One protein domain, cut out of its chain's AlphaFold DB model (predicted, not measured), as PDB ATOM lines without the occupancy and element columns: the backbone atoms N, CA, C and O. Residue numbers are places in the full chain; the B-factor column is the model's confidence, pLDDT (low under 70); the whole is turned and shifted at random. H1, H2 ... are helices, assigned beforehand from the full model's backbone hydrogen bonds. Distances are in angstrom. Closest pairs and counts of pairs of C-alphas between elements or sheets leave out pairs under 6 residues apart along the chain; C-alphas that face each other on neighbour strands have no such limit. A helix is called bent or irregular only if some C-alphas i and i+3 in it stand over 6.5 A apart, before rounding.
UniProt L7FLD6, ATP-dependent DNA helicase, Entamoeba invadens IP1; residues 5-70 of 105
ATOM      1  N   ARG A   5      -3.613 -33.482  41.818       91.25
ATOM      2  CA  ARG A   5      -3.241 -34.454  42.860       91.25
ATOM      3  C   ARG A   5      -3.824 -34.107  44.225       91.25
ATOM      4  O   ARG A   5      -4.327 -34.990  44.905       91.25
ATOM      5  N   VAL A   6      -3.807 -32.827  44.596       92.12
ATOM      6  CA  VAL A   6      -4.356 -32.359  45.876       92.12
ATOM      7  C   VAL A   6      -5.865 -32.573  45.914       92.12
ATOM      8  O   VAL A   6      -6.386 -33.088  46.895       92.12
ATOM      9  N   LEU A   7      -6.567 -32.252  44.822       92.88
ATOM     10  CA  LEU A   7      -8.012 -32.465  44.740       92.88
ATOM     11  C   LEU A   7      -8.382 -33.951  44.872       92.88
ATOM     12  O   LEU A   7      -9.313 -34.288  45.596       92.88
ATOM     13  N   MET A   8      -7.630 -34.830  44.203       94.12
ATOM     14  CA  MET A   8      -7.815 -36.283  44.298       94.12
ATOM     15  C   MET A   8      -7.509 -36.818  45.701       94.12
ATOM     16  O   MET A   8      -8.232 -37.674  46.201       94.12
ATOM     17  N   ALA A   9      -6.462 -36.306  46.349       95.44
ATOM     18  CA  ALA A   9      -6.117 -36.696  47.711       95.44
ATOM     19  C   ALA A   9      -7.218 -36.305  48.706       95.44
ATOM     20  O   ALA A   9      -7.576 -37.110  49.557       95.44
ATOM     21  N   ILE A  10      -7.794 -35.104  48.569       94.94
ATOM     22  CA  ILE A  10      -8.907 -34.644  49.412       94.94
ATOM     23  C   ILE A  10     -10.151 -35.514  49.205       94.94
ATOM     24  O   ILE A  10     -10.799 -35.879  50.185       94.94
ATOM     25  N   ASP A  11     -10.482 -35.857  47.956       95.56
ATOM     26  CA  ASP A  11     -11.592 -36.765  47.649       95.56
ATOM     27  C   ASP A  11     -11.400 -38.119  48.332       95.56
ATOM     28  O   ASP A  11     -12.246 -38.536  49.123       95.56
ATOM     29  N   LYS A  12     -10.245 -38.754  48.100       96.00
ATOM     30  CA  LYS A  12      -9.946 -40.070  48.660       96.00
ATOM     31  C   LYS A  12      -9.937 -40.052  50.188       96.00
ATOM     32  O   LYS A  12     -10.584 -40.885  50.812       96.00
ATOM     33  N   TYR A  13      -9.287 -39.057  50.784       97.00
ATOM     34  CA  TYR A  13      -9.266 -38.880  52.233       97.00
ATOM     35  C   TYR A  13     -10.676 -38.713  52.813       97.00
ATOM     36  O   TYR A  13     -11.009 -39.326  53.824       97.00
ATOM     37  N   SER A  14     -11.531 -37.926  52.156       96.56
ATOM     38  CA  SER A  14     -12.913 -37.736  52.604       96.56
ATOM     39  C   SER A  14     -13.730 -39.024  52.496       96.56
ATOM     40  O   SER A  14     -14.525 -39.305  53.387       96.56
ATOM     41  N   GLN A  15     -13.528 -39.824  51.445       97.31
ATOM     42  CA  GLN A  15     -14.180 -41.129  51.309       97.31
ATOM     43  C   GLN A  15     -13.767 -42.085  52.430       97.31
ATOM     44  O   GLN A  15     -14.626 -42.728  53.033       97.31
ATOM     45  N   ASP A  16     -12.470 -42.126  52.742       97.75
ATOM     46  CA  ASP A  16     -11.907 -43.005  53.768       97.75
ATOM     47  C   ASP A  16     -12.401 -42.622  55.172       97.75
ATOM     48  O   ASP A  16     -12.871 -43.479  55.916       97.75
ATOM     49  N   VAL A  17     -12.371 -41.329  55.517       97.69
ATOM     50  CA  VAL A  17     -12.850 -40.830  56.820       97.69
ATOM     51  C   VAL A  17     -14.354 -41.038  56.990       97.69
ATOM     52  O   VAL A  17     -14.816 -41.347  58.086       97.69
ATOM     53  N   MET A  18     -15.131 -40.863  55.920       97.19
ATOM     54  CA  MET A  18     -16.588 -40.982  55.973       97.19
ATOM     55  C   MET A  18     -17.088 -42.421  55.794       97.19
ATOM     56  O   MET A  18     -18.287 -42.651  55.946       97.19
ATOM     57  N   GLY A  19     -16.216 -43.370  55.431       96.69
ATOM     58  CA  GLY A  19     -16.615 -44.731  55.059       96.69
ATOM     59  C   GLY A  19     -17.599 -44.761  53.883       96.69
ATOM     60  O   GLY A  19     -18.480 -45.615  53.832       96.69
ATOM     61  N   ASN A  20     -17.502 -43.789  52.971       95.81
ATOM     62  CA  ASN A  20     -18.474 -43.562  51.907       95.81
ATOM     63  C   ASN A  20     -17.760 -43.298  50.580       95.81
ATOM     64  O   ASN A  20     -17.060 -42.303  50.445       95.81
ATOM     65  N   ASN A  21     -18.006 -44.146  49.581       94.88
ATOM     66  CA  ASN A  21     -17.364 -44.059  48.265       94.88
ATOM     67  C   ASN A  21     -17.977 -42.994  47.335       94.88
ATOM     68  O   ASN A  21     -17.547 -42.860  46.190       94.88
ATOM     69  N   MET A  22     -18.986 -42.247  47.789       95.62
ATOM     70  CA  MET A  22     -19.476 -41.073  47.065       95.62
ATOM     71  C   MET A  22     -18.374 -40.003  46.970       95.62
ATOM     72  O   MET A  22     -17.578 -39.881  47.906       95.62
ATOM     73  N   PRO A  23     -18.347 -39.171  45.909       95.06
ATOM     74  CA  PRO A  23     -17.388 -38.074  45.798       95.06
ATOM     75  C   PRO A  23     -17.318 -37.236  47.080       95.06
ATOM     76  O   PRO A  23     -18.346 -36.868  47.656       95.06
ATOM     77  N   PHE A  24     -16.098 -36.979  47.551       96.06
ATOM     78  CA  PHE A  24     -15.790 -36.295  48.807       96.06
ATOM     79  C   PHE A  24     -16.499 -36.882  50.041       96.06
ATOM     80  O   PHE A  24     -16.880 -36.147  50.950       96.06
ATOM     81  N   GLY A  25     -16.732 -38.196  50.080       96.38
ATOM     82  CA  GLY A  25     -17.444 -38.848  51.184       96.38
ATOM     83  C   GLY A  25     -18.914 -38.425  51.303       96.38
ATOM     84  O   GLY A  25     -19.491 -38.474  52.391       96.38
ATOM     85  N   GLY A  26     -19.516 -37.955  50.204       95.81
ATOM     86  CA  GLY A  26     -20.890 -37.442  50.162       95.81
ATOM     87  C   GLY A  26     -21.036 -35.994  50.640       95.81
ATOM     88  O   GLY A  26     -22.152 -35.544  50.901       95.81
ATOM     89  N   LYS A  27     -19.931 -35.255  50.788       94.44
ATOM     90  CA  LYS A  27     -19.962 -33.838  51.165       94.44
ATOM     91  C   LYS A  27     -20.226 -32.950  49.955       94.44
ATOM     92  O   LYS A  27     -19.740 -33.194  48.854       94.44
ATOM     93  N   VAL A  28     -20.951 -31.861  50.190       93.81
ATOM     94  CA  VAL A  28     -21.084 -30.787  49.204       93.81
ATOM     95  C   VAL A  28     -19.787 -29.986  49.192       93.81
ATOM     96  O   VAL A  28     -19.405 -29.405  50.207       93.81
ATOM     97  N   VAL A  29     -19.116 -29.948  48.040       93.69
ATOM     98  CA  VAL A  29     -17.863 -29.211  47.845       93.69
ATOM     99  C   VAL A  29     -18.071 -28.095  46.834       93.69
ATOM    100  O   VAL A  29     -18.556 -28.320  45.727       93.69
ATOM    101  N   VAL A  30     -17.658 -26.885  47.208       92.06
ATOM    102  CA  VAL A  30     -17.642 -25.719  46.324       92.06
ATOM    103  C   VAL A  30     -16.196 -25.313  46.097       92.06
ATOM    104  O   VAL A  30     -15.481 -24.967  47.035       92.06
ATOM    105  N   LEU A  31     -15.762 -25.350  44.838       88.75
ATOM    106  CA  LEU A  31     -14.457 -24.840  44.438       88.75
ATOM    107  C   LEU A  31     -14.622 -23.407  43.934       88.75
ATOM    108  O   LEU A  31     -15.264 -23.171  42.912       88.75
ATOM    109  N   GLY A  32     -14.030 -22.459  44.656       87.50
ATOM    110  CA  GLY A  32     -13.892 -21.073  44.224       87.50
ATOM    111  C   GLY A  32     -12.485 -20.827  43.690       87.50
ATOM    112  O   GLY A  32     -11.499 -21.213  44.315       87.50
ATOM    113  N   GLY A  33     -12.377 -20.187  42.531       82.06
ATOM    114  CA  GLY A  33     -11.084 -19.820  41.975       82.06
ATOM    115  C   GLY A  33     -11.213 -19.142  40.624       82.06
ATOM    116  O   GLY A  33     -12.238 -19.247  39.953       82.06
ATOM    117  N   ASP A  34     -10.143 -18.465  40.233       76.44
ATOM    118  CA  ASP A  34     -10.009 -17.904  38.902       76.44
ATOM    119  C   ASP A  34      -9.108 -18.821  38.068       76.44
ATOM    120  O   ASP A  34      -7.920 -18.969  38.351       76.44
ATOM    121  N   PHE A  35      -9.671 -19.478  37.051       62.25
ATOM    122  CA  PHE A  35      -8.887 -20.302  36.119       62.25
ATOM    123  C   PHE A  35      -8.048 -19.468  35.148       62.25
ATOM    124  O   PHE A  35      -7.303 -20.045  34.360       62.25
ATOM    125  N   LEU A  36      -8.193 -18.144  35.206       62.19
ATOM    126  CA  LEU A  36      -7.339 -17.171  34.540       62.19
ATOM    127  C   LEU A  36      -6.118 -16.809  35.405       62.19
ATOM    128  O   LEU A  36      -5.275 -16.020  34.991       62.19
ATOM    129  N   GLN A  37      -5.989 -17.410  36.595       71.06
ATOM    130  CA  GLN A  37      -4.739 -17.433  37.345       71.06
ATOM    131  C   GLN A  37      -3.703 -18.326  36.630       71.06
ATOM    132  O   GLN A  37      -4.056 -19.316  35.986       71.06
ATOM    133  N   THR A  38      -2.419 -17.979  36.768       68.81
ATOM    134  CA  THR A  38      -1.258 -18.707  36.217       68.81
ATOM    135  C   THR A  38      -1.361 -20.214  36.423       68.81
ATOM    136  O   THR A  38      -1.729 -20.602  37.523       68.81
ATOM    137  N   LEU A  39      -0.991 -21.031  35.421       80.75
ATOM    138  CA  LEU A  39      -0.962 -22.507  35.460       80.75
ATOM    139  C   LEU A  39      -0.172 -23.081  36.658       80.75
ATOM    140  O   LEU A  39       0.676 -22.381  37.219       80.75
ATOM    141  N   PRO A  40      -0.410 -24.354  37.054       82.25
ATOM    142  CA  PRO A  40       0.316 -24.948  38.170       82.25
ATOM    143  C   PRO A  40       1.802 -24.995  37.868       82.25
ATOM    144  O   PRO A  40       2.212 -25.462  36.809       82.25
ATOM    145  N   VAL A  41       2.608 -24.520  38.813       84.75
ATOM    146  CA  VAL A  41       4.060 -24.532  38.663       84.75
ATOM    147  C   VAL A  41       4.560 -25.965  38.835       84.75
ATOM    148  O   VAL A  41       4.359 -26.574  39.887       84.75
ATOM    149  N   VAL A  42       5.212 -26.486  37.796       84.81
ATOM    150  CA  VAL A  42       5.937 -27.762  37.805       84.81
ATOM    151  C   VAL A  42       7.404 -27.442  37.503       84.81
ATOM    152  O   VAL A  42       7.715 -27.100  36.361       84.81
ATOM    153  N   PRO A  43       8.310 -27.469  38.500       85.75
ATOM    154  CA  PRO A  43       9.722 -27.167  38.283       85.75
ATOM    155  C   PRO A  43      10.319 -28.100  37.232       85.75
ATOM    156  O   PRO A  43      10.180 -29.313  37.351       85.75
ATOM    157  N   PHE A  44      10.961 -27.528  36.211       89.75
ATOM    158  CA  PHE A  44      11.545 -28.269  35.082       89.75
ATOM    159  C   PHE A  44      10.545 -29.140  34.297       89.75
ATOM    160  O   PHE A  44      10.956 -29.988  33.510       89.75
ATOM    161  N   GLY A  45       9.241 -28.928  34.498       83.94
ATOM    162  CA  GLY A  45       8.192 -29.684  33.832       83.94
ATOM    163  C   GLY A  45       7.987 -29.231  32.392       83.94
ATOM    164  O   GLY A  45       7.996 -28.041  32.074       83.94
ATOM    165  N   SER A  46       7.740 -30.196  31.520       91.31
ATOM    166  CA  SER A  46       7.245 -29.973  30.170       91.31
ATOM    167  C   SER A  46       5.835 -29.368  30.177       91.31
ATOM    168  O   SER A  46       5.062 -29.509  31.131       91.31
ATOM    169  N   ASN A  47       5.442 -28.760  29.055       89.19
ATOM    170  CA  ASN A  47       4.076 -28.260  28.864       89.19
ATOM    171  C   ASN A  47       3.018 -29.354  29.104       89.19
ATOM    172  O   ASN A  47       1.952 -29.076  29.652       89.19
ATOM    173  N   ALA A  48       3.316 -30.601  28.728       91.44
ATOM    174  CA  ALA A  48       2.425 -31.736  28.949       91.44
ATOM    175  C   ALA A  48       2.223 -32.030  30.445       91.44
ATOM    176  O   ALA A  48       1.091 -32.248  30.877       91.44
ATOM    177  N   GLU A  49       3.288 -31.974  31.247       90.19
ATOM    178  CA  GLU A  49       3.227 -32.202  32.697       90.19
ATOM    179  C   GLU A  49       2.494 -31.073  33.428       90.19
ATOM    180  O   GLU A  49       1.690 -31.335  34.327       90.19
ATOM    181  N   ILE A  50       2.703 -29.821  33.007       88.19
ATOM    182  CA  ILE A  50       1.969 -28.660  33.532       88.19
ATOM    183  C   ILE A  50       0.467 -28.823  33.268       88.19
ATOM    184  O   ILE A  50      -0.360 -28.640  34.170       88.19
ATOM    185  N   ILE A  51       0.103 -29.207  32.041       88.06
ATOM    186  CA  ILE A  51      -1.288 -29.462  31.666       88.06
ATOM    187  C   ILE A  51      -1.861 -30.626  32.484       88.06
ATOM    188  O   ILE A  51      -2.976 -30.494  32.986       88.06
ATOM    189  N   ASP A  52      -1.133 -31.735  32.660       90.38
ATOM    190  CA  ASP A  52      -1.623 -32.870  33.454       90.38
ATOM    191  C   ASP A  52      -1.854 -32.500  34.925       90.38
ATOM    192  O   ASP A  52      -2.830 -32.942  35.531       90.38
ATOM    193  N   CYS A  53      -1.029 -31.614  35.490       89.69
ATOM    194  CA  CYS A  53      -1.191 -31.141  36.863       89.69
ATOM    195  C   CYS A  53      -2.415 -30.233  37.066       89.69
ATOM    196  O   CYS A  53      -2.817 -29.987  38.212       89.69
ATOM    197  N   CYS A  54      -3.038 -29.740  35.994       89.62
ATOM    198  CA  CYS A  54      -4.205 -28.873  36.088       89.62
ATOM    199  C   CYS A  54      -5.417 -29.618  36.656       89.62
ATOM    200  O   CYS A  54      -5.760 -30.711  36.216       89.62
ATOM    201  N   VAL A  55      -6.162 -28.971  37.560       89.75
ATOM    202  CA  VAL A  55      -7.407 -29.516  38.144       89.75
ATOM    203  C   VAL A  55      -8.403 -29.983  37.078       89.75
ATOM    204  O   VAL A  55      -9.046 -31.013  37.254       89.75
ATOM    205  N   LYS A  56      -8.465 -29.289  35.934       87.75
ATOM    206  CA  LYS A  56      -9.319 -29.652  34.790       87.75
ATOM    207  C   LYS A  56      -8.998 -31.032  34.184       87.75
ATOM    208  O   LYS A  56      -9.846 -31.577  33.486       87.75
ATOM    209  N   LYS A  57      -7.801 -31.583  34.422       91.19
ATOM    210  CA  LYS A  57      -7.385 -32.935  34.007       91.19
ATOM    211  C   LYS A  57      -7.663 -34.012  35.062       91.19
ATOM    212  O   LYS A  57      -7.376 -35.181  34.823       91.19
ATOM    213  N   SER A  58      -8.212 -33.653  36.223       91.19
ATOM    214  CA  SER A  58      -8.665 -34.634  37.214       91.19
ATOM    215  C   SER A  58      -9.879 -35.408  36.702       91.19
ATOM    216  O   SER A  58     -10.791 -34.810  36.130       91.19
ATOM    217  N   TYR A  59      -9.946 -36.716  36.984       90.75
ATOM    218  CA  TYR A  59     -11.136 -37.523  36.687       90.75
ATOM    219  C   TYR A  59     -12.382 -36.983  37.398       90.75
ATOM    220  O   TYR A  59     -13.487 -37.136  36.889       90.75
ATOM    221  N   ILE A  60     -12.198 -36.338  38.554       91.50
ATOM    222  CA  ILE A  60     -13.284 -35.846  39.400       91.50
ATOM    223  C   ILE A  60     -13.878 -34.532  38.895       91.50
ATOM    224  O   ILE A  60     -14.971 -34.141  39.287       91.50
ATOM    225  N   TRP A  61     -13.176 -33.839  37.995       91.88
ATOM    226  CA  TRP A  61     -13.627 -32.563  37.445       91.88
ATOM    227  C   TRP A  61     -14.986 -32.673  36.736       91.88
ATOM    228  O   TRP A  61     -15.736 -31.699  36.681       91.88
ATOM    229  N   LYS A  62     -15.321 -33.863  36.221       91.31
ATOM    230  CA  LYS A  62     -16.613 -34.160  35.585       91.31
ATOM    231  C   LYS A  62     -17.799 -34.146  36.559       91.31
ATOM    232  O   LYS A  62     -18.914 -33.914  36.114       91.31
ATOM    233  N   GLU A  63     -17.549 -34.339  37.855       91.62
ATOM    234  CA  GLU A  63     -18.577 -34.348  38.906       91.62
ATOM    235  C   GLU A  63     -19.010 -32.926  39.306       91.62
ATOM    236  O   GLU A  63     -20.047 -32.727  39.936       91.62
ATOM    237  N   PHE A  64     -18.229 -31.904  38.937       92.12
ATOM    238  CA  PHE A  64     -18.525 -30.521  39.294       92.12
ATOM    239  C   PHE A  64     -19.496 -29.859  38.315       92.12
ATOM    240  O   PHE A  64     -19.259 -29.781  37.105       92.12
ATOM    241  N   LYS A  65     -20.535 -29.227  38.869       93.50
ATOM    242  CA  LYS A  65     -21.321 -28.228  38.142       93.50
ATOM    243  C   LYS A  65     -20.493 -26.954  37.977       93.50
ATOM    244  O   LYS A  65     -20.079 -26.333  38.952       93.50
ATOM    245  N   LYS A  66     -20.263 -26.549  36.729       89.56
ATOM    246  CA  LYS A  66     -19.465 -25.363  36.398       89.56
ATOM    247  C   LYS A  66     -20.345 -24.123  36.459       89.56
ATOM    248  O   LYS A  66     -21.315 -24.016  35.713       89.56
ATOM    249  N   LEU A  67     -19.980 -23.186  37.323       87.81
ATOM    250  CA  LEU A  67     -20.597 -21.869  37.410       87.81
ATOM    251  C   LEU A  67     -19.538 -20.831  37.045       87.81
ATOM    252  O   LEU A  67     -18.404 -20.908  37.520       87.81
ATOM    253  N   ARG A  68     -19.888 -19.888  36.169       83.06
ATOM    254  CA  ARG A  68     -19.002 -18.799  35.750       83.06
ATOM    255  C   ARG A  68     -19.572 -17.488  36.258       83.06
ATOM    256  O   ARG A  68     -20.712 -17.157  35.948       83.06
ATOM    257  N   LEU A  69     -18.762 -16.735  36.992       78.19
ATOM    258  CA  LEU A  69     -19.084 -15.354  37.316       78.19
ATOM    259  C   LEU A  69     -18.815 -14.491  36.075       78.19
ATOM    260  O   LEU A  69     -17.678 -14.400  35.617       78.19
ATOM    261  N   THR A  70     -19.865 -13.920  35.489       72.00
ATOM    262  CA  THR A  70     -19.789 -13.083  34.274       72.00
ATOM    263  C   THR A  70     -19.743 -11.592  34.584       72.00
ATOM    264  O   THR A  70     -19.277 -10.805  33.762       72.00
TER     265      THR A  70
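Overview. This is residues 5 to 70 of the 105 residues of the protein "ATP-dependent DNA helicase" of Entamoeba invadens IP1 (UniProt L7FLD6). This is a loose, open arrangement with few contacts between its helices: the longest helix, H1, has the short helix H2 folded back beside its last part, H3 lies beyond the first residue of H1 and runs in nearly the same direction, and the short helix H4 lies near H1, off the line of H1 and H3. From H2 the long unnamed stretch of residues 27 to 46 swings round in a wide loop to H3, and after H4 residues 64 to 70 run away from the helices as a tail. The printed part has 66 residues, with four named helices in the order H1, H2, H3, H4 and no named strand; the class is all helix, though under half of the residues, 30 of 66, are in named elements. The whole is loose, with a radius of gyration of the C-alphas of 13.7 A, and flat, spanning 38 by 32 by 15 A.

Along the chain. H1, residues 5 to 18, is 19.8 A long from first to last C-alpha; it begins at C-alpha 5 at (-3.241, -34.454, 42.860) and ends at C-alpha 18 at (-16.588, -40.982, 55.973). H2, residues 23 to 26, is 5.6 A long. H3, residues 47 to 53, is 10.0 A long. H4, residues 59 to 63, is 8.4 A long and ends at C-alpha 63 at (-18.577, -34.348, 38.906); it is only just irregular, with C-alphas 59 and 62 lying 6.52 A apart.

Arrangement. H1 and H2 touch, with 15 pairs of C-alphas within 8 A; the closest C-alphas are those of Gln 15 and Gly 25, 4.0 A apart. H1 and H4 are close but not clearly touching; their closest C-alphas, of Met 8 and Ile 60, are 7.4 A apart. H2 and H4 are also close but not clearly touching, the closest C-alphas being those of Pro 23 and Ile 60, 7.9 A apart. H1 and H3 are close but not clearly touching, at the C-alphas of Arg 5 and Cys 53, 7.2 A apart; they run the same way at a shallow tilt of 16 degrees. H3 is apart from H2 and from H4. In H1 and H3 every O i to N i+4 pair is within hydrogen-bond range; H4 has 0 of 1 such pairs but 1 of 2 O i to N i+3 pairs within range, and H2 is too short for an O i to N i+4 pair.

Size, cuts and confidence. The C-alphas farthest apart are those of Gly 19 and Phe 44, at 38.3 A. The first and last printed C-alphas, of Arg 5 and Thr 70, are 28.4 A apart. The printed part has no cut. The link from H2 to H3, 20 residues, is long; those from H1 to H2 and from H3 to H4 are tight. The mean pLDDT of the printed part is 89.2, and residues 35, 36 and 38 are under 70.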